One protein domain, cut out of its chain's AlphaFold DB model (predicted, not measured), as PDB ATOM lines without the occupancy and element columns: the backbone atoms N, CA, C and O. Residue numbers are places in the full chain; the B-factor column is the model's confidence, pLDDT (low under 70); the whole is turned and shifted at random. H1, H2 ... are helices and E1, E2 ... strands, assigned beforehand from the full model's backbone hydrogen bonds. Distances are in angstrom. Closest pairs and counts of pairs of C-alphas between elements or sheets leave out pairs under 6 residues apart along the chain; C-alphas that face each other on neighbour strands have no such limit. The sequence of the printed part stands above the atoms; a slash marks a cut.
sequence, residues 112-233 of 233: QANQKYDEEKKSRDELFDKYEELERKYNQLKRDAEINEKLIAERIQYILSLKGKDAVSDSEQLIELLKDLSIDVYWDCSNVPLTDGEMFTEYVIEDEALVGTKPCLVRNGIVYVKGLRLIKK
ATOM      1  N   GLN A 112     218.622 191.022  88.391       64.81
ATOM      2  CA  GLN A 112     217.345 191.290  89.060       64.81
ATOM      3  C   GLN A 112     216.927 190.157  90.004       64.81
ATOM      4  O   GLN A 112     216.431 190.422  91.098       64.81
ATOM      5  N   ALA A 113     217.119 188.899  89.598       60.28
ATOM      6  CA  ALA A 113     216.815 187.744  90.439       60.28
ATOM      7  C   ALA A 113     217.701 187.717  91.694       60.28
ATOM      8  O   ALA A 113     217.191 187.509  92.792       60.28
ATOM      9  N   ASN A 114     218.996 188.005  91.548       64.56
ATOM     10  CA  ASN A 114     219.930 188.079  92.671       64.56
ATOM     11  C   ASN A 114     219.592 189.229  93.627       64.56
ATOM     12  O   ASN A 114     219.597 189.025  94.835       64.56
ATOM     13  N   GLN A 115     219.228 190.407  93.108       73.81
ATOM     14  CA  GLN A 115     218.781 191.524  93.948       73.81
ATOM     15  C   GLN A 115     217.547 191.158  94.774       73.81
ATOM     16  O   GLN A 115     217.543 191.360  95.985       73.81
ATOM     17  N   LYS A 116     216.528 190.555  94.146       74.50
ATOM     18  CA  LYS A 116     215.330 190.095  94.863       74.50
ATOM     19  C   LYS A 116     215.658 189.042  95.914       74.50
ATOM     20  O   LYS A 116     215.148 189.115  97.024       74.50
ATOM     21  N   TYR A 117     216.525 188.089  95.582       74.50
ATOM     22  CA  TYR A 117     216.962 187.067  96.526       74.50
ATOM     23  C   TYR A 117     217.675 187.676  97.741       74.50
ATOM     24  O   TYR A 117     217.401 187.282  98.874       74.50
ATOM     25  N   ASP A 118     218.556 188.656  97.531       79.38
ATOM     26  CA  ASP A 118     219.261 189.340  98.617       79.38
ATOM     27  C   ASP A 118     218.304 190.168  99.495       79.38
ATOM     28  O   ASP A 118     218.430 190.160 100.723       79.38
ATOM     29  N   GLU A 119     217.314 190.835  98.894       87.06
ATOM     30  CA  GLU A 119     216.255 191.561  99.610       87.06
ATOM     31  C   GLU A 119     215.380 190.620 100.452       87.06
ATOM     32  O   GLU A 119     215.160 190.871 101.640       87.06
ATOM     33  N   GLU A 120     214.924 189.507  99.872       82.06
ATOM     34  CA  GLU A 120     214.129 188.491 100.569       82.06
ATOM     35  C   GLU A 120     214.923 187.835 101.698       82.06
ATOM     36  O   GLU A 120     214.404 187.648 102.801       82.06
ATOM     37  N   LYS A 121     216.204 187.534 101.461       86.62
ATOM     38  CA  LYS A 121     217.104 186.993 102.479       86.62
ATOM     39  C   LYS A 121     217.252 187.962 103.649       86.62
ATOM     40  O   LYS A 121     217.091 187.547 104.793       86.62
ATOM     41  N   LYS A 122     217.488 189.247 103.373       91.06
ATOM     42  CA  LYS A 122     217.581 190.278 104.413       91.06
ATOM     43  C   LYS A 122     216.272 190.405 105.194       91.06
ATOM     44  O   LYS A 122     216.295 190.414 106.419       91.06
ATOM     45  N   SER A 123     215.133 190.438 104.502       90.00
ATOM     46  CA  SER A 123     213.818 190.494 105.150       90.00
ATOM     47  C   SER A 123     213.554 189.270 106.028       90.00
ATOM     48  O   SER A 123     212.945 189.401 107.088       90.00
ATOM     49  N   ARG A 124     213.976 188.078 105.595       86.12
ATOM     50  CA  ARG A 124     213.849 186.846 106.378       86.12
ATOM     51  C   ARG A 124     214.700 186.909 107.641       86.12
ATOM     52  O   ARG A 124     214.203 186.553 108.705       86.12
ATOM     53  N   ASP A 125     215.944 187.359 107.525       90.62
ATOM     54  CA  ASP A 125     216.860 187.460 108.660       90.62
ATOM     55  C   ASP A 125     216.324 188.491 109.689       90.62
ATOM     56  O   ASP A 125     216.235 188.186 110.875       90.62
ATOM     57  N   GLU A 126     215.794 189.640 109.240       94.12
ATOM     58  CA  GLU A 126     215.127 190.626 110.115       94.12
ATOM     59  C   GLU A 126     213.868 190.077 110.820       94.12
ATOM     60  O   GLU A 126     213.577 190.430 111.968       94.12
ATOM     61  N   LEU A 127     213.079 189.237 110.140       92.75
ATOM     62  CA  LEU A 127     211.918 188.576 110.748       92.75
ATOM     63  C   LEU A 127     212.339 187.538 111.790       92.75
ATOM     64  O   LEU A 127     211.661 187.399 112.809       92.75
ATOM     65  N   PHE A 128     213.444 186.837 111.546       92.75
ATOM     66  CA  PHE A 128     213.991 185.861 112.478       92.75
ATOM     67  C   PHE A 128     214.477 186.535 113.767       92.75
ATOM     68  O   PHE A 128     214.092 186.114 114.857       92.75
ATOM     69  N   ASP A 129     215.196 187.655 113.652       93.94
ATOM     70  CA  ASP A 129     215.634 188.448 114.807       93.94
ATOM     71  C   ASP A 129     214.444 188.939 115.652       93.94
ATOM     72  O   ASP A 129     214.449 188.840 116.883       93.94
ATOM     73  N   LYS A 130     213.375 189.422 115.000       94.62
ATOM     74  CA  LYS A 130     212.138 189.839 115.687       94.62
ATOM     75  C   LYS A 130     211.436 188.679 116.383       94.62
ATOM     76  O   LYS A 130     210.889 188.864 117.471       94.62
ATOM     77  N   TYR A 131     211.417 187.505 115.755       93.31
ATOM     78  CA  TYR A 131     210.843 186.303 116.350       93.31
ATOM     79  C   TYR A 131     211.606 185.909 117.619       93.31
ATOM     80  O   TYR A 131     210.980 185.729 118.664       93.31
ATOM     81  N   GLU A 132     212.941 185.871 117.570       93.94
ATOM     82  CA  GLU A 132     213.760 185.581 118.752       93.94
ATOM     83  C   GLU A 132     213.537 186.600 119.879       93.94
ATOM     84  O   GLU A 132     213.451 186.233 121.054       93.94
ATOM     85  N   GLU A 133     213.433 187.892 119.551       96.19
ATOM     86  CA  GLU A 133     213.175 188.935 120.546       96.19
ATOM     87  C   GLU A 133     211.814 188.735 121.233       96.19
ATOM     88  O   GLU A 133     211.709 188.827 122.463       96.19
ATOM     89  N   LEU A 134     210.770 188.434 120.456       94.44
ATOM     90  CA  LEU A 134     209.433 188.159 120.978       94.44
ATOM     91  C   LEU A 134     209.402 186.893 121.834       94.44
ATOM     92  O   LEU A 134     208.785 186.904 122.899       94.44
ATOM     93  N   GLU A 135     210.096 185.835 121.424       93.50
ATOM     94  CA  GLU A 135     210.204 184.598 122.196       93.50
ATOM     95  C   GLU A 135     210.886 184.844 123.551       93.50
ATOM     96  O   GLU A 135     210.398 184.399 124.594       93.50
ATOM     97  N   ARG A 136     211.971 185.632 123.577       94.69
ATOM     98  CA  ARG A 136     212.638 186.029 124.828       94.69
ATOM     99  C   ARG A 136     211.706 186.831 125.737       94.69
ATOM    100  O   ARG A 136     211.620 186.521 126.928       94.69
ATOM    101  N   LYS A 137     210.980 187.816 125.192       95.88
ATOM    102  CA  LYS A 137     210.003 188.622 125.950       95.88
ATOM    103  C   LYS A 137     208.864 187.770 126.500       95.88
ATOM    104  O   LYS A 137     208.524 187.903 127.671       95.88
ATOM    105  N   TYR A 138     208.311 186.869 125.691       94.50
ATOM    106  CA  TYR A 138     207.262 185.946 126.118       94.50
ATOM    107  C   TYR A 138     207.739 185.054 127.270       94.50
ATOM    108  O   TYR A 138     207.075 184.965 128.301       94.50
ATOM    109  N   ASN A 139     208.928 184.460 127.147       93.81
ATOM    110  CA  ASN A 139     209.506 183.615 128.192       93.81
ATOM    111  C   ASN A 139     209.845 184.390 129.473       93.81
ATOM    112  O   ASN A 139     209.845 183.817 130.564       93.81
ATOM    113  N   GLN A 140     210.165 185.680 129.370       94.69
ATOM    114  CA  GLN A 140     210.335 186.541 130.537       94.69
ATOM    115  C   GLN A 140     208.992 186.844 131.204       94.69
ATOM    116  O   GLN A 140     208.840 186.555 132.385       94.69
ATOM    117  N   LEU A 141     207.997 187.311 130.445       95.06
ATOM    118  CA  LEU A 141     206.656 187.595 130.965       95.06
ATOM    119  C   LEU A 141     206.004 186.364 131.595       95.06
ATOM    120  O   LEU A 141     205.351 186.482 132.626       95.06
ATOM    121  N   LYS A 142     206.211 185.181 131.011       94.31
ATOM    122  CA  LYS A 142     205.737 183.919 131.578       94.31
ATOM    123  C   LYS A 142     206.354 183.652 132.955       94.31
ATOM    124  O   LYS A 142     205.625 183.341 133.889       94.31
ATOM    125  N   ARG A 143     207.674 183.818 133.097       92.25
ATOM    126  CA  ARG A 143     208.367 183.660 134.389       92.25
ATOM    127  C   ARG A 143     207.914 184.702 135.408       92.25
ATOM    128  O   ARG A 143     207.664 184.354 136.556       92.25
ATOM    129  N   ASP A 144     207.773 185.955 134.990       94.06
ATOM    130  CA  ASP A 144     207.311 187.036 135.864       94.06
ATOM    131  C   ASP A 144     205.866 186.790 136.328       94.06
ATOM    132  O   ASP A 144     205.546 187.004 137.497       94.06
ATOM    133  N   ALA A 145     205.002 186.282 135.445       87.88
ATOM    134  CA  ALA A 145     203.645 185.872 135.791       87.88
ATOM    135  C   ALA A 145     203.643 184.719 136.807       87.88
ATOM    136  O   ALA A 145     202.972 184.831 137.826       87.88
ATOM    137  N   GLU A 146     204.439 183.666 136.593       87.44
ATOM    138  CA  GLU A 146     204.573 182.543 137.537       87.44
ATOM    139  C   GLU A 146     205.058 183.008 138.925       87.44
ATOM    140  O   GLU A 146     204.534 182.573 139.953       87.44
ATOM    141  N   ILE A 147     206.026 183.933 138.973       89.75
ATOM    142  CA  ILE A 147     206.512 184.535 140.225       89.75
ATOM    143  C   ILE A 147     205.403 185.348 140.903       89.75
ATOM    144  O   ILE A 147     205.177 185.197 142.105       89.75
ATOM    145  N   ASN A 148     204.703 186.196 140.151       88.25
ATOM    146  CA  ASN A 148     203.637 187.038 140.686       88.25
ATOM    147  C   ASN A 148     202.455 186.213 141.200       88.25
ATOM    148  O   ASN A 148     201.958 186.498 142.287       88.25
ATOM    149  N   GLU A 149     202.029 185.175 140.476       85.94
ATOM    150  CA  GLU A 149     200.969 184.277 140.942       85.94
ATOM    151  C   GLU A 149     201.355 183.606 142.269       85.94
ATOM    152  O   GLU A 149     200.549 183.568 143.203       85.94
ATOM    153  N   LYS A 150     202.610 183.155 142.404       85.50
ATOM    154  CA  LYS A 150     203.111 182.580 143.658       85.50
ATOM    155  C   LYS A 150     203.086 183.595 144.803       85.50
ATOM    156  O   LYS A 150     202.605 183.271 145.887       85.50
ATOM    157  N   LEU A 151     203.549 184.825 144.569       88.44
ATOM    158  CA  LEU A 151     203.519 185.900 145.570       88.44
ATOM    159  C   LEU A 151     202.087 186.254 145.993       88.44
ATOM    160  O   LEU A 151     201.827 186.478 147.177       88.44
ATOM    161  N   ILE A 152     201.147 186.279 145.043       87.62
ATOM    162  CA  ILE A 152     199.723 186.493 145.321       87.62
ATOM    163  C   ILE A 152     199.191 185.370 146.211       87.62
ATOM    164  O   ILE A 152     198.558 185.654 147.227       87.62
ATOM    165  N   ALA A 153     199.485 184.108 145.895       87.31
ATOM    166  CA  ALA A 153     199.045 182.981 146.710       87.31
ATOM    167  C   ALA A 153     199.659 182.997 148.120       87.31
ATOM    168  O   ALA A 153     198.942 182.812 149.101       87.31
ATOM    169  N   GLU A 154     200.949 183.301 148.260       87.75
ATOM    170  CA  GLU A 154     201.588 183.481 149.572       87.75
ATOM    171  C   GLU A 154     200.931 184.620 150.371       87.75
ATOM    172  O   GLU A 154     200.710 184.504 151.581       87.75
ATOM    173  N   ARG A 155     200.547 185.712 149.698       88.06
ATOM    174  CA  ARG A 155     199.843 186.833 150.327       88.06
ATOM    175  C   ARG A 155     198.424 186.461 150.752       88.06
ATOM    176  O   ARG A 155     198.020 186.833 151.854       88.06
ATOM    177  N   ILE A 156     197.694 185.718 149.922       87.88
ATOM    178  CA  ILE A 156     196.376 185.158 150.248       87.88
ATOM    179  C   ILE A 156     196.493 184.255 151.477       87.88
ATOM    180  O   ILE A 156     195.763 184.450 152.445       87.88
ATOM    181  N   GLN A 157     197.459 183.331 151.488       89.81
ATOM    182  CA  GLN A 157     197.713 182.445 152.624       89.81
ATOM    183  C   GLN A 157     197.991 183.237 153.908       89.81
ATOM    184  O   GLN A 157     197.466 182.903 154.970       89.81
ATOM    185  N   TYR A 158     198.790 184.304 153.818       87.06
ATOM    186  CA  TYR A 158     199.064 185.180 154.953       87.06
ATOM    187  C   TYR A 158     197.792 185.868 155.468       87.06
ATOM    188  O   TYR A 158     197.504 185.803 156.662       87.06
ATOM    189  N   ILE A 159     196.989 186.465 154.582       85.62
ATOM    190  CA  ILE A 159     195.722 187.112 154.958       85.62
ATOM    191  C   ILE A 159     194.772 186.107 155.621       85.62
ATOM    192  O   ILE A 159     194.189 186.412 156.661       85.62
ATOM    193  N   LEU A 160     194.653 184.901 155.061       86.19
ATOM    194  CA  LEU A 160     193.845 183.821 155.627       86.19
ATOM    195  C   LEU A 160     194.349 183.408 157.014       86.19
ATOM    196  O   LEU A 160     193.541 183.230 157.919       86.19
ATOM    197  N   SER A 161     195.667 183.316 157.213       85.19
ATOM    198  CA  SER A 161     196.246 182.977 158.521       85.19
ATOM    199  C   SER A 161     195.957 184.024 159.601       85.19
ATOM    200  O   SER A 161     195.755 183.660 160.755       85.19
ATOM    201  N   LEU A 162     195.872 185.310 159.233       83.56
ATOM    202  CA  LEU A 162     195.487 186.384 160.156       83.56
ATOM    203  C   LEU A 162     193.994 186.357 160.493       83.56
ATOM    204  O   LEU A 162     193.602 186.703 161.603       83.56
ATOM    205  N   LYS A 163     193.162 185.995 159.513       80.56
ATOM    206  CA  LYS A 163     191.705 185.945 159.649       80.56
ATOM    207  C   LYS A 163     191.236 184.691 160.401       80.56
ATOM    208  O   LYS A 163     190.270 184.767 161.150       80.56
ATOM    209  N   GLY A 164     191.937 183.570 160.251       76.69
ATOM    210  CA  GLY A 164     191.568 182.283 160.843       76.69
ATOM    211  C   GLY A 164     190.550 181.498 160.006       76.69
ATOM    212  O   GLY A 164     190.008 182.001 159.019       76.69
ATOM    213  N   LYS A 165     190.304 180.240 160.403       75.00
ATOM    214  CA  LYS A 165     189.467 179.267 159.669       75.00
ATOM    215  C   LYS A 165     188.030 179.754 159.450       75.00
ATOM    216  O   LYS A 165     187.481 179.534 158.376       75.00
ATOM    217  N   ASP A 166     187.478 180.470 160.426       69.19
ATOM    218  CA  ASP A 166     186.061 180.855 160.448       69.19
ATOM    219  C   ASP A 166     185.767 182.190 159.744       69.19
ATOM    220  O   ASP A 166     184.616 182.510 159.497       69.19
ATOM    221  N   ALA A 167     186.791 182.967 159.378       64.44
ATOM    222  CA  ALA A 167     186.622 184.311 158.810       64.44
ATOM    223  C   ALA A 167     186.738 184.360 157.275       64.44
ATOM    224  O   ALA A 167     186.686 185.439 156.675       64.44
ATOM    225  N   VAL A 168     186.933 183.209 156.621       64.69
ATOM    226  CA  VAL A 168     186.984 183.105 155.151       64.69
ATOM    227  C   VAL A 168     185.596 183.310 154.541       64.69
ATOM    228  O   VAL A 168     185.487 183.919 153.481       64.69
ATOM    229  N   SER A 169     184.540 182.872 155.236       64.38
ATOM    230  CA  SER A 169     183.136 183.065 154.839       64.38
ATOM    231  C   SER A 169     182.703 184.528 154.811       64.38
ATOM    232  O   SER A 169     181.766 184.871 154.096       64.38
ATOM    233  N   ASP A 170     183.404 185.391 155.546       66.75
ATOM    234  CA  ASP A 170     182.972 186.766 155.802       66.75
ATOM    235  C   ASP A 170     183.597 187.772 154.816       66.75
ATOM    236  O   ASP A 170     183.405 188.982 154.935       66.75
ATOM    237  N   SER A 171     184.382 187.293 153.842       75.81
ATOM    238  CA  SER A 171     185.079 188.136 152.867       75.81
ATOM    239  C   SER A 171     184.751 187.722 151.434       75.81
ATOM    240  O   SER A 171     185.488 186.960 150.809       75.81
ATOM    241  N   GLU A 172     183.672 188.289 150.887       79.44
ATOM    242  CA  GLU A 172     183.233 188.063 149.499       79.44
ATOM    243  C   GLU A 172     184.362 188.294 148.483       79.44
ATOM    244  O   GLU A 172     184.584 187.458 147.613       79.44
ATOM    245  N   GLN A 173     185.151 189.360 148.659       82.00
ATOM    246  CA  GLN A 173     186.291 189.686 147.789       82.00
ATOM    247  C   GLN A 173     187.375 188.598 147.777       82.00
ATOM    248  O   GLN A 173     187.982 188.331 146.744       82.00
ATOM    249  N   LEU A 174     187.643 187.969 148.926       82.94
ATOM    250  CA  LEU A 174     188.649 186.911 149.022       82.94
ATOM    251  C   LEU A 174     188.135 185.614 148.394       82.94
ATOM    252  O   LEU A 174     188.896 184.909 147.739       82.94
ATOM    253  N   ILE A 175     186.844 185.325 148.563       82.19
ATOM    254  CA  ILE A 175     186.174 184.184 147.934       82.19
ATOM    255  C   ILE A 175     186.166 184.335 146.409       82.19
ATOM    256  O   ILE A 175     186.448 183.369 145.704       82.19
ATOM    257  N   GLU A 176     185.854 185.526 145.897       84.50
ATOM    258  CA  GLU A 176     185.870 185.824 144.460       84.50
ATOM    259  C   GLU A 176     187.286 185.675 143.886       84.50
ATOM    260  O   GLU A 176     187.481 184.924 142.934       84.50
ATOM    261  N   LEU A 177     188.296 186.243 144.554       84.69
ATOM    262  CA  LEU A 177     189.699 186.099 144.156       84.69
ATOM    263  C   LEU A 177     190.167 184.631 144.128       84.69
ATOM    264  O   LEU A 177     190.866 184.216 143.208       84.69
ATOM    265  N   LEU A 178     189.792 183.832 145.132       86.69
ATOM    266  CA  LEU A 178     190.120 182.403 145.182       86.69
ATOM    267  C   LEU A 178     189.456 181.625 144.037       86.69
ATOM    268  O   LEU A 178     190.103 180.770 143.430       86.69
ATOM    269  N   LYS A 179     188.199 181.946 143.705       87.25
ATOM    270  CA  LYS A 179     187.480 181.347 142.569       87.25
ATOM    271  C   LYS A 179     188.136 181.698 141.238       87.25
ATOM    272  O   LYS A 179     188.392 180.793 140.445       87.25
ATOM    273  N   ASP A 180     188.464 182.970 141.029       87.38
ATOM    274  CA  ASP A 180     189.112 183.452 139.805       87.38
ATOM    275  C   ASP A 180     190.475 182.784 139.582       87.38
ATOM    276  O   ASP A 180     190.844 182.455 138.454       87.38
ATOM    277  N   LEU A 181     191.206 182.513 140.666       84.94
ATOM    278  CA  LEU A 181     192.489 181.809 140.623       84.94
ATOM    279  C   LEU A 181     192.351 180.277 140.613       84.94
ATOM    280  O   LEU A 181     193.355 179.574 140.461       84.94
ATOM    281  N   SER A 182     191.128 179.751 140.753       89.19
ATOM    282  CA  SER A 182     190.840 178.320 140.933       89.19
ATOM    283  C   SER A 182     191.653 177.692 142.073       89.19
ATOM    284  O   SER A 182     192.223 176.609 141.925       89.19
ATOM    285  N   ILE A 183     191.747 178.414 143.192       89.31
ATOM    286  CA  ILE A 183     192.456 177.991 144.399       89.31
ATOM    287  C   ILE A 183     191.452 177.508 145.444       89.31
ATOM    288  O   ILE A 183     190.606 178.265 145.919       89.31
ATOM    289  N   ASP A 184     191.643 176.269 145.873       89.19
ATOM    290  CA  ASP A 184     190.994 175.682 147.033       89.19
ATOM    291  C   ASP A 184     191.850 175.897 148.288       89.19
ATOM    292  O   ASP A 184     193.083 175.804 148.259       89.19
ATOM    293  N   VAL A 185     191.186 176.167 149.414       89.69
ATOM    294  CA  VAL A 185     191.826 176.447 150.706       89.69
ATOM    295  C   VAL A 185     191.552 175.301 151.672       89.69
ATOM    296  O   VAL A 185     190.399 175.015 151.988       89.69
ATOM    297  N   TYR A 186     192.612 174.700 152.210       89.69
ATOM    298  CA  TYR A 186     192.510 173.571 153.132       89.69
ATOM    299  C   TYR A 186     193.235 173.843 154.447       89.69
ATOM    300  O   TYR A 186     194.424 174.152 154.477       89.69
ATOM    301  N   TRP A 187     192.521 173.689 155.559       87.88
ATOM    302  CA  TRP A 187     193.081 173.810 156.913       87.88
ATOM    303  C   TRP A 187     193.502 172.459 157.502       87.88
ATOM    304  O   TRP A 187     194.305 172.408 158.431       87.88
ATOM    305  N   ASP A 188     192.980 171.373 156.935       84.88
ATOM    306  CA  ASP A 188     193.234 169.983 157.294       84.88
ATOM    307  C   ASP A 188     193.254 169.108 156.023       84.88
ATOM    308  O   ASP A 188     192.988 169.592 154.922       84.88
ATOM    309  N   CYS A 189     193.635 167.839 156.163       83.81
ATOM    310  CA  CYS A 189     193.713 166.864 155.068       83.81
ATOM    311  C   CYS A 189     192.495 165.925 155.006       83.81
ATOM    312  O   CYS A 189     192.481 164.984 154.218       83.81
ATOM    313  N   SER A 190     191.465 166.145 155.832       79.44
ATOM    314  CA  SER A 190     190.419 165.143 156.087       79.44
ATOM    315  C   SER A 190     189.574 164.790 154.859       79.44
ATOM    316  O   SER A 190     189.038 163.689 154.795       79.44
ATOM    317  N   ASN A 191     189.471 165.698 153.886       77.06
ATOM    318  CA  ASN A 191     188.632 165.542 152.693       77.06
ATOM    319  C   ASN A 191     189.411 165.740 151.382       77.06
ATOM    320  O   ASN A 191     188.833 166.161 150.382       77.06
ATOM    321  N   VAL A 192     190.724 165.481 151.380       82.19
ATOM    322  CA  VAL A 192     191.606 165.787 150.241       82.19
ATOM    323  C   VAL A 192     192.377 164.534 149.819       82.19
ATOM    324  O   VAL A 192     192.885 163.825 150.684       82.19
ATOM    325  N   PRO A 193     192.525 164.245 148.511       81.75
ATOM    326  CA  PRO A 193     193.307 163.103 148.019       81.75
ATOM    327  C   PRO A 193     194.832 163.336 148.088       81.75
ATOM    328  O   PRO A 193     195.576 162.786 147.281       81.75
ATOM    329  N   LEU A 194     195.298 164.174 149.015       86.31
ATOM    330  CA  LEU A 194     196.697 164.544 149.215       86.31
ATOM    331  C   LEU A 194     197.114 164.167 150.637       86.31
ATOM    332  O   LEU A 194     196.325 164.267 151.578       86.31
ATOM    333  N   THR A 195     198.357 163.735 150.800       87.25
ATOM    334  CA  THR A 195     198.896 163.356 152.108       87.25
ATOM    335  C   THR A 195     199.248 164.582 152.948       87.25
ATOM    336  O   THR A 195     199.511 165.676 152.445       87.25
ATOM    337  N   ASP A 196     199.317 164.387 154.264       86.44
ATOM    338  CA  ASP A 196     199.609 165.472 155.202       86.44
ATOM    339  C   ASP A 196     200.976 166.121 154.941       86.44
ATOM    340  O   ASP A 196     201.083 167.345 154.924       86.44
ATOM    341  N   GLY A 197     202.002 165.321 154.628       85.69
ATOM    342  CA  GLY A 197     203.341 165.823 154.297       85.69
ATOM    343  C   GLY A 197     203.432 166.529 152.938       85.69
ATOM    344  O   GLY A 197     204.326 167.355 152.720       85.69
ATOM    345  N   GLU A 198     202.514 166.249 152.010       88.75
ATOM    346  CA  GLU A 198     202.395 166.995 150.752       88.75
ATOM    347  C   GLU A 198     201.776 168.370 150.991       88.75
ATOM    348  O   GLU A 198     202.259 169.361 150.444       88.75
ATOM    349  N   MET A 199     200.753 168.443 151.842       90.19
ATOM    350  CA  MET A 199     199.975 169.659 152.056       90.19
ATOM    351  C   MET A 199     200.558 170.592 153.116       90.19
ATOM    352  O   MET A 199     200.447 171.809 152.973       90.19
ATOM    353  N   PHE A 200     201.169 170.059 154.173       91.44
ATOM    354  CA  PHE A 200     201.565 170.828 155.348       91.44
ATOM    355  C   PHE A 200     203.031 170.610 155.708       91.44
ATOM    356  O   PHE A 200     203.581 169.515 155.605       91.44
ATOM    357  N   THR A 201     203.662 171.688 156.163       90.06
ATOM    358  CA  THR A 201     204.943 171.637 156.863       90.06
ATOM    359  C   THR A 201     204.678 171.740 158.357       90.06
ATOM    360  O   THR A 201     204.006 172.668 158.814       90.06
ATOM    361  N   GLU A 202     205.213 170.793 159.116       87.44
ATOM    362  CA  GLU A 202     205.037 170.719 160.563       87.44
ATOM    363  C   GLU A 202     206.241 171.324 161.290       87.44
ATOM    364  O   GLU A 202     207.391 171.026 160.966       87.44
ATOM    365  N   TYR A 203     205.975 172.167 162.287       83.19
ATOM    366  CA  TYR A 203     206.991 172.727 163.177       83.19
ATOM    367  C   TYR A 203     206.621 172.450 164.629       83.19
ATOM    368  O   TYR A 203     205.520 172.780 165.069       83.19
ATOM    369  N   VAL A 204     207.558 171.871 165.380       80.75
ATOM    370  CA  VAL A 204     207.408 171.670 166.825       80.75
ATOM    371  C   VAL A 204     207.756 172.972 167.536       80.75
ATOM    372  O   VAL A 204     208.846 173.505 167.326       80.75
ATOM    373  N   ILE A 205     206.844 173.487 168.360       77.12
ATOM    374  CA  ILE A 205     207.041 174.744 169.097       77.12
ATOM    375  C   ILE A 205     206.946 174.543 170.611       77.12
ATOM    376  O   ILE A 205     206.168 173.723 171.095       77.12
ATOM    377  N   GLU A 206     207.749 175.318 171.346       69.94
ATOM    378  CA  GLU A 206     207.771 175.355 172.818       69.94
ATOM    379  C   GLU A 206     207.057 176.601 173.388       69.94
ATOM    380  O   GLU A 206     206.647 176.589 174.544       69.94
ATOM    381  N   ASP A 207     206.871 177.652 172.577       67.38
ATOM    382  CA  ASP A 207     206.251 178.924 172.974       67.38
ATOM    383  C   ASP A 207     204.810 179.043 172.447       67.38
ATOM    384  O   ASP A 207     204.571 179.015 171.238       67.38
ATOM    385  N   GLU A 208     203.848 179.203 173.358       57.22
ATOM    386  CA  GLU A 208     202.418 179.331 173.049       57.22
ATOM    387  C   GLU A 208     202.042 180.678 172.412       57.22
ATOM    388  O   GLU A 208     200.956 180.801 171.844       57.22
ATOM    389  N   ALA A 209     202.927 181.681 172.470       56.62
ATOM    390  CA  ALA A 209     202.711 182.983 171.841       56.62
ATOM    391  C   ALA A 209     202.919 182.960 170.313       56.62
ATOM    392  O   ALA A 209     202.484 183.882 169.616       56.62
ATOM    393  N   LEU A 210     203.556 181.912 169.769       54.94
ATOM    394  CA  LEU A 210     203.692 181.702 168.327       54.94
ATOM    395  C   LEU A 210     202.374 181.178 167.752       54.94
ATOM    396  O   LEU A 210     202.129 179.976 167.658       54.94
ATOM    397  N   VAL A 211     201.512 182.105 167.347       55.94
ATOM    398  CA  VAL A 211     200.255 181.793 166.665       55.94
ATOM    399  C   VAL A 211     200.474 181.788 165.155       55.94
ATOM    400  O   VAL A 211     200.974 182.757 164.583       55.94
ATOM    401  N   GLY A 212     200.029 180.720 164.493       64.56
ATOM    402  CA  GLY A 212     199.760 180.765 163.060       64.56
ATOM    403  C   GLY A 212     199.760 179.400 162.396       64.56
ATOM    404  O   GLY A 212     200.769 178.993 161.822       64.56
ATOM    405  N   THR A 213     198.616 178.717 162.397       75.81
ATOM    406  CA  THR A 213     198.365 177.719 161.356       75.81
ATOM    407  C   THR A 213     198.143 178.457 160.042       75.81
ATOM    408  O   THR A 213     197.423 179.456 159.978       75.81
ATOM    409  N   LYS A 214     198.799 177.996 158.979       89.06
ATOM    410  CA  LYS A 214     198.576 178.519 157.630       89.06
ATOM    411  C   LYS A 214     197.820 177.473 156.827       89.06
ATOM    412  O   LYS A 214     198.244 176.312 156.838       89.06
ATOM    413  N   PRO A 215     196.750 177.851 156.113       90.56
ATOM    414  CA  PRO A 215     196.060 176.904 155.258       90.56
ATOM    415  C   PRO A 215     196.952 176.511 154.080       90.56
ATOM    416  O   PRO A 215     197.782 177.295 153.620       90.56
ATOM    417  N   CYS A 216     196.773 175.301 153.577       92.44
ATOM    418  CA  CYS A 216     197.310 174.882 152.294       92.44
ATOM    419  C   CYS A 216     196.451 175.465 151.164       92.44
ATOM    420  O   CYS A 216     195.223 175.485 151.265       92.44
ATOM    421  N   LEU A 217     197.105 175.938 150.101       92.31
ATOM    422  CA  LEU A 217     196.453 176.401 148.878       92.31
ATOM    423  C   LEU A 217     196.696 175.380 147.770       92.31
ATOM    424  O   LEU A 217     197.847 175.061 147.461       92.31
ATOM    425  N   VAL A 218     195.621 174.880 147.172       90.31
ATOM    426  CA  VAL A 218     195.649 173.836 146.143       90.31
ATOM    427  C   VAL A 218     194.991 174.372 144.880       90.31
ATOM    428  O   VAL A 218     193.931 174.977 144.948       90.31
ATOM    429  N   ARG A 219     195.605 174.143 143.719       88.81
ATOM    430  CA  ARG A 219     195.058 174.522 142.410       88.81
ATOM    431  C   ARG A 219     195.019 173.284 141.532       88.81
ATOM    432  O   ARG A 219     196.052 172.649 141.331       88.81
ATOM    433  N   ASN A 220     193.843 172.927 141.017       86.19
ATOM    434  CA  ASN A 220     193.649 171.744 140.165       86.19
ATOM    435  C   ASN A 220     194.226 170.445 140.773       86.19
ATOM    436  O   ASN A 220     194.848 169.646 140.076       86.19
ATOM    437  N   GLY A 221     194.069 170.256 142.087       84.94
ATOM    438  CA  GLY A 221     194.577 169.078 142.804       84.94
ATOM    439  C   GLY A 221     196.087 169.067 143.073       84.94
ATOM    440  O   GLY A 221     196.589 168.095 143.626       84.94
ATOM    441  N   ILE A 222     196.817 170.132 142.725       87.94
ATOM    442  CA  ILE A 222     198.254 170.273 142.991       87.94
ATOM    443  C   ILE A 222     198.463 171.290 144.113       87.94
ATOM    444  O   ILE A 222     197.877 172.376 144.097       87.94
ATOM    445  N   VAL A 223     199.323 170.956 145.080       89.44
ATOM    446  CA  VAL A 223     199.712 171.884 146.150       89.44
ATOM    447  C   VAL A 223     200.459 173.067 145.545       89.44
ATOM    448  O   VAL A 223     201.577 172.930 145.051       89.44
ATOM    449  N   TYR A 224     199.824 174.232 145.603       88.56
ATOM    450  CA  TYR A 224     200.360 175.480 145.079       88.56
ATOM    451  C   TYR A 224     201.177 176.215 146.147       88.56
ATOM    452  O   TYR A 224     202.278 176.695 145.880       88.56
ATOM    453  N   VAL A 225     200.680 176.226 147.391       91.75
ATOM    454  CA  VAL A 225     201.415 176.697 148.575       91.75
ATOM    455  C   VAL A 225     201.168 175.729 149.731       91.75
ATOM    456  O   VAL A 225     200.018 175.476 150.104       91.75
ATOM    457  N   LYS A 226     202.243 175.190 150.321       92.31
ATOM    458  CA  LYS A 226     202.137 174.333 151.511       92.31
ATOM    459  C   LYS A 226     201.610 175.128 152.700       92.31
ATOM    460  O   LYS A 226     202.073 176.236 152.970       92.31
ATOM    461  N   GLY A 227     200.665 174.539 153.422       91.31
ATOM    462  CA  GLY A 227     200.224 175.024 154.719       91.31
ATOM    463  C   GLY A 227     201.296 174.829 155.789       91.31
ATOM    464  O   GLY A 227     202.320 174.178 155.576       91.31
ATOM    465  N   LEU A 228     201.043 175.386 156.966       90.44
ATOM    466  CA  LEU A 228     201.930 175.268 158.115       90.44
ATOM    467  C   LEU A 228     201.121 174.844 159.331       90.44
ATOM    468  O   LEU A 228     200.101 175.465 159.642       90.44
ATOM    469  N   ARG A 229     201.584 173.796 160.014       85.38
ATOM    470  CA  ARG A 229     201.011 173.330 161.275       85.38
ATOM    471  C   ARG A 229     202.047 173.429 162.379       85.38
ATOM    472  O   ARG A 229     203.188 173.003 162.224       85.38
ATOM    473  N   LEU A 230     201.620 174.002 163.493       80.62
ATOM    474  CA  LEU A 230     202.409 174.083 164.710       80.62
ATOM    475  C   LEU A 230     201.968 172.936 165.615       80.62
ATOM    476  O   LEU A 230     200.786 172.831 165.939       80.62
ATOM    477  N   ILE A 231     202.901 172.061 165.975       76.56
ATOM    478  CA  ILE A 231     202.640 170.881 166.800       76.56
ATOM    479  C   ILE A 231     203.272 171.116 168.168       76.56
ATOM    480  O   ILE A 231     204.430 171.526 168.267       76.56
ATOM    481  N   LYS A 232     202.498 170.886 169.232       70.06
ATOM    482  CA  LYS A 232     203.027 170.925 170.597       70.06
ATOM    483  C   LYS A 232     203.822 169.651 170.869       70.06
ATOM    484  O   LYS A 232     203.427 168.573 170.430       70.06
ATOM    485  N   LYS A 233     204.941 169.812 171.567       59.12
ATOM    486  CA  LYS A 233     205.755 168.701 172.061       59.12
ATOM    487  C   LYS A 233     205.019 167.905 173.136       59.12
ATOM    488  O   LYS A 233     204.271 168.536 173.916       59.12
TER     489      LYS A 233
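This is residues 112 to 233 of the 233 residues of an uncharacterized protein of Lachnospiraceae bacterium (UniProt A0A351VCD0). One very long helix, H1, makes a long arm that ends in a small head: its residues 112 to 148 stick out free, and its last part packs over one face of a small sheet of three strands, E1, E3 and E4. A second small sheet, E2 with E5, extends the head at the end away from the arm, while the short helices H2 and H3 sit at the head's margin. The printed part has 122 residues, in the order H1 H2 E1 H3 E2 E3 E4 E5; the larger sheet runs E1, E3, E4, antiparallel, and the smaller one is parallel. The class is mixed, helices and strands, and the whole is extended, with a radius of gyration of the C-alphas of 24.2 A and spans of 85 by 33 by 29 A.

Find C-alpha 112 at (217.345, 191.290, 89.060); from there H1 runs 75.3 A to C-alpha 163 at (191.705, 185.945, 159.649). H2 follows at residues 172 to 180, 12.2 A long, then E1 at 183 to 186, 9.8 A. H3, residues 196 to 199, 5.2 A, comes directly before E2, residues 200 to 205, 15.3 A. Then come E3 at 216 to 219, 10.1 A, E4 at 222 to 225, 9.1 A, and E5 at 227 to 232, 16.6 A, ending at C-alpha 232 (203.027, 170.925, 170.597).

H1 is on the sheet E1 E3 E4, over E3 and E4 at a height over the sheet of 9.5 A, in two layers, a helix on one face of a sheet. On the local plane it stands at 31 degrees to E3, only just slantwise to the strands. Its closest C-alphas to E4 are those of Glu 154 and Val 225, 6.9 A apart. In the sheet, look for N 184 and O 218 at 2.8 A between E1 and E3, and N 219 and O 222 at 2.9 A in the hairpin of E3 and E4. H2 only grazes this sheet with residues 175 to 178, and H3 with 198 to 199. E4 runs on into E5 across one residue at 69 degrees; beside E5, parallel E2 puts N 203 at 2.9 A from O 229. In H1 and H2 every O i to N i+4 pair is within hydrogen-bond range; H3 is too short for such a pair.

The two C-alphas farthest apart, of Gln 112 and Lys 233, the chain's last residue, are 86.8 A apart. Without the free stretch, the body of 85 residues spans 39 by 26 by 24 A. The printed part has no cut, and no link is long. Look for pLDDT under 70 at residues 112 to 114, 166 to 170, 206 to 212 and 233.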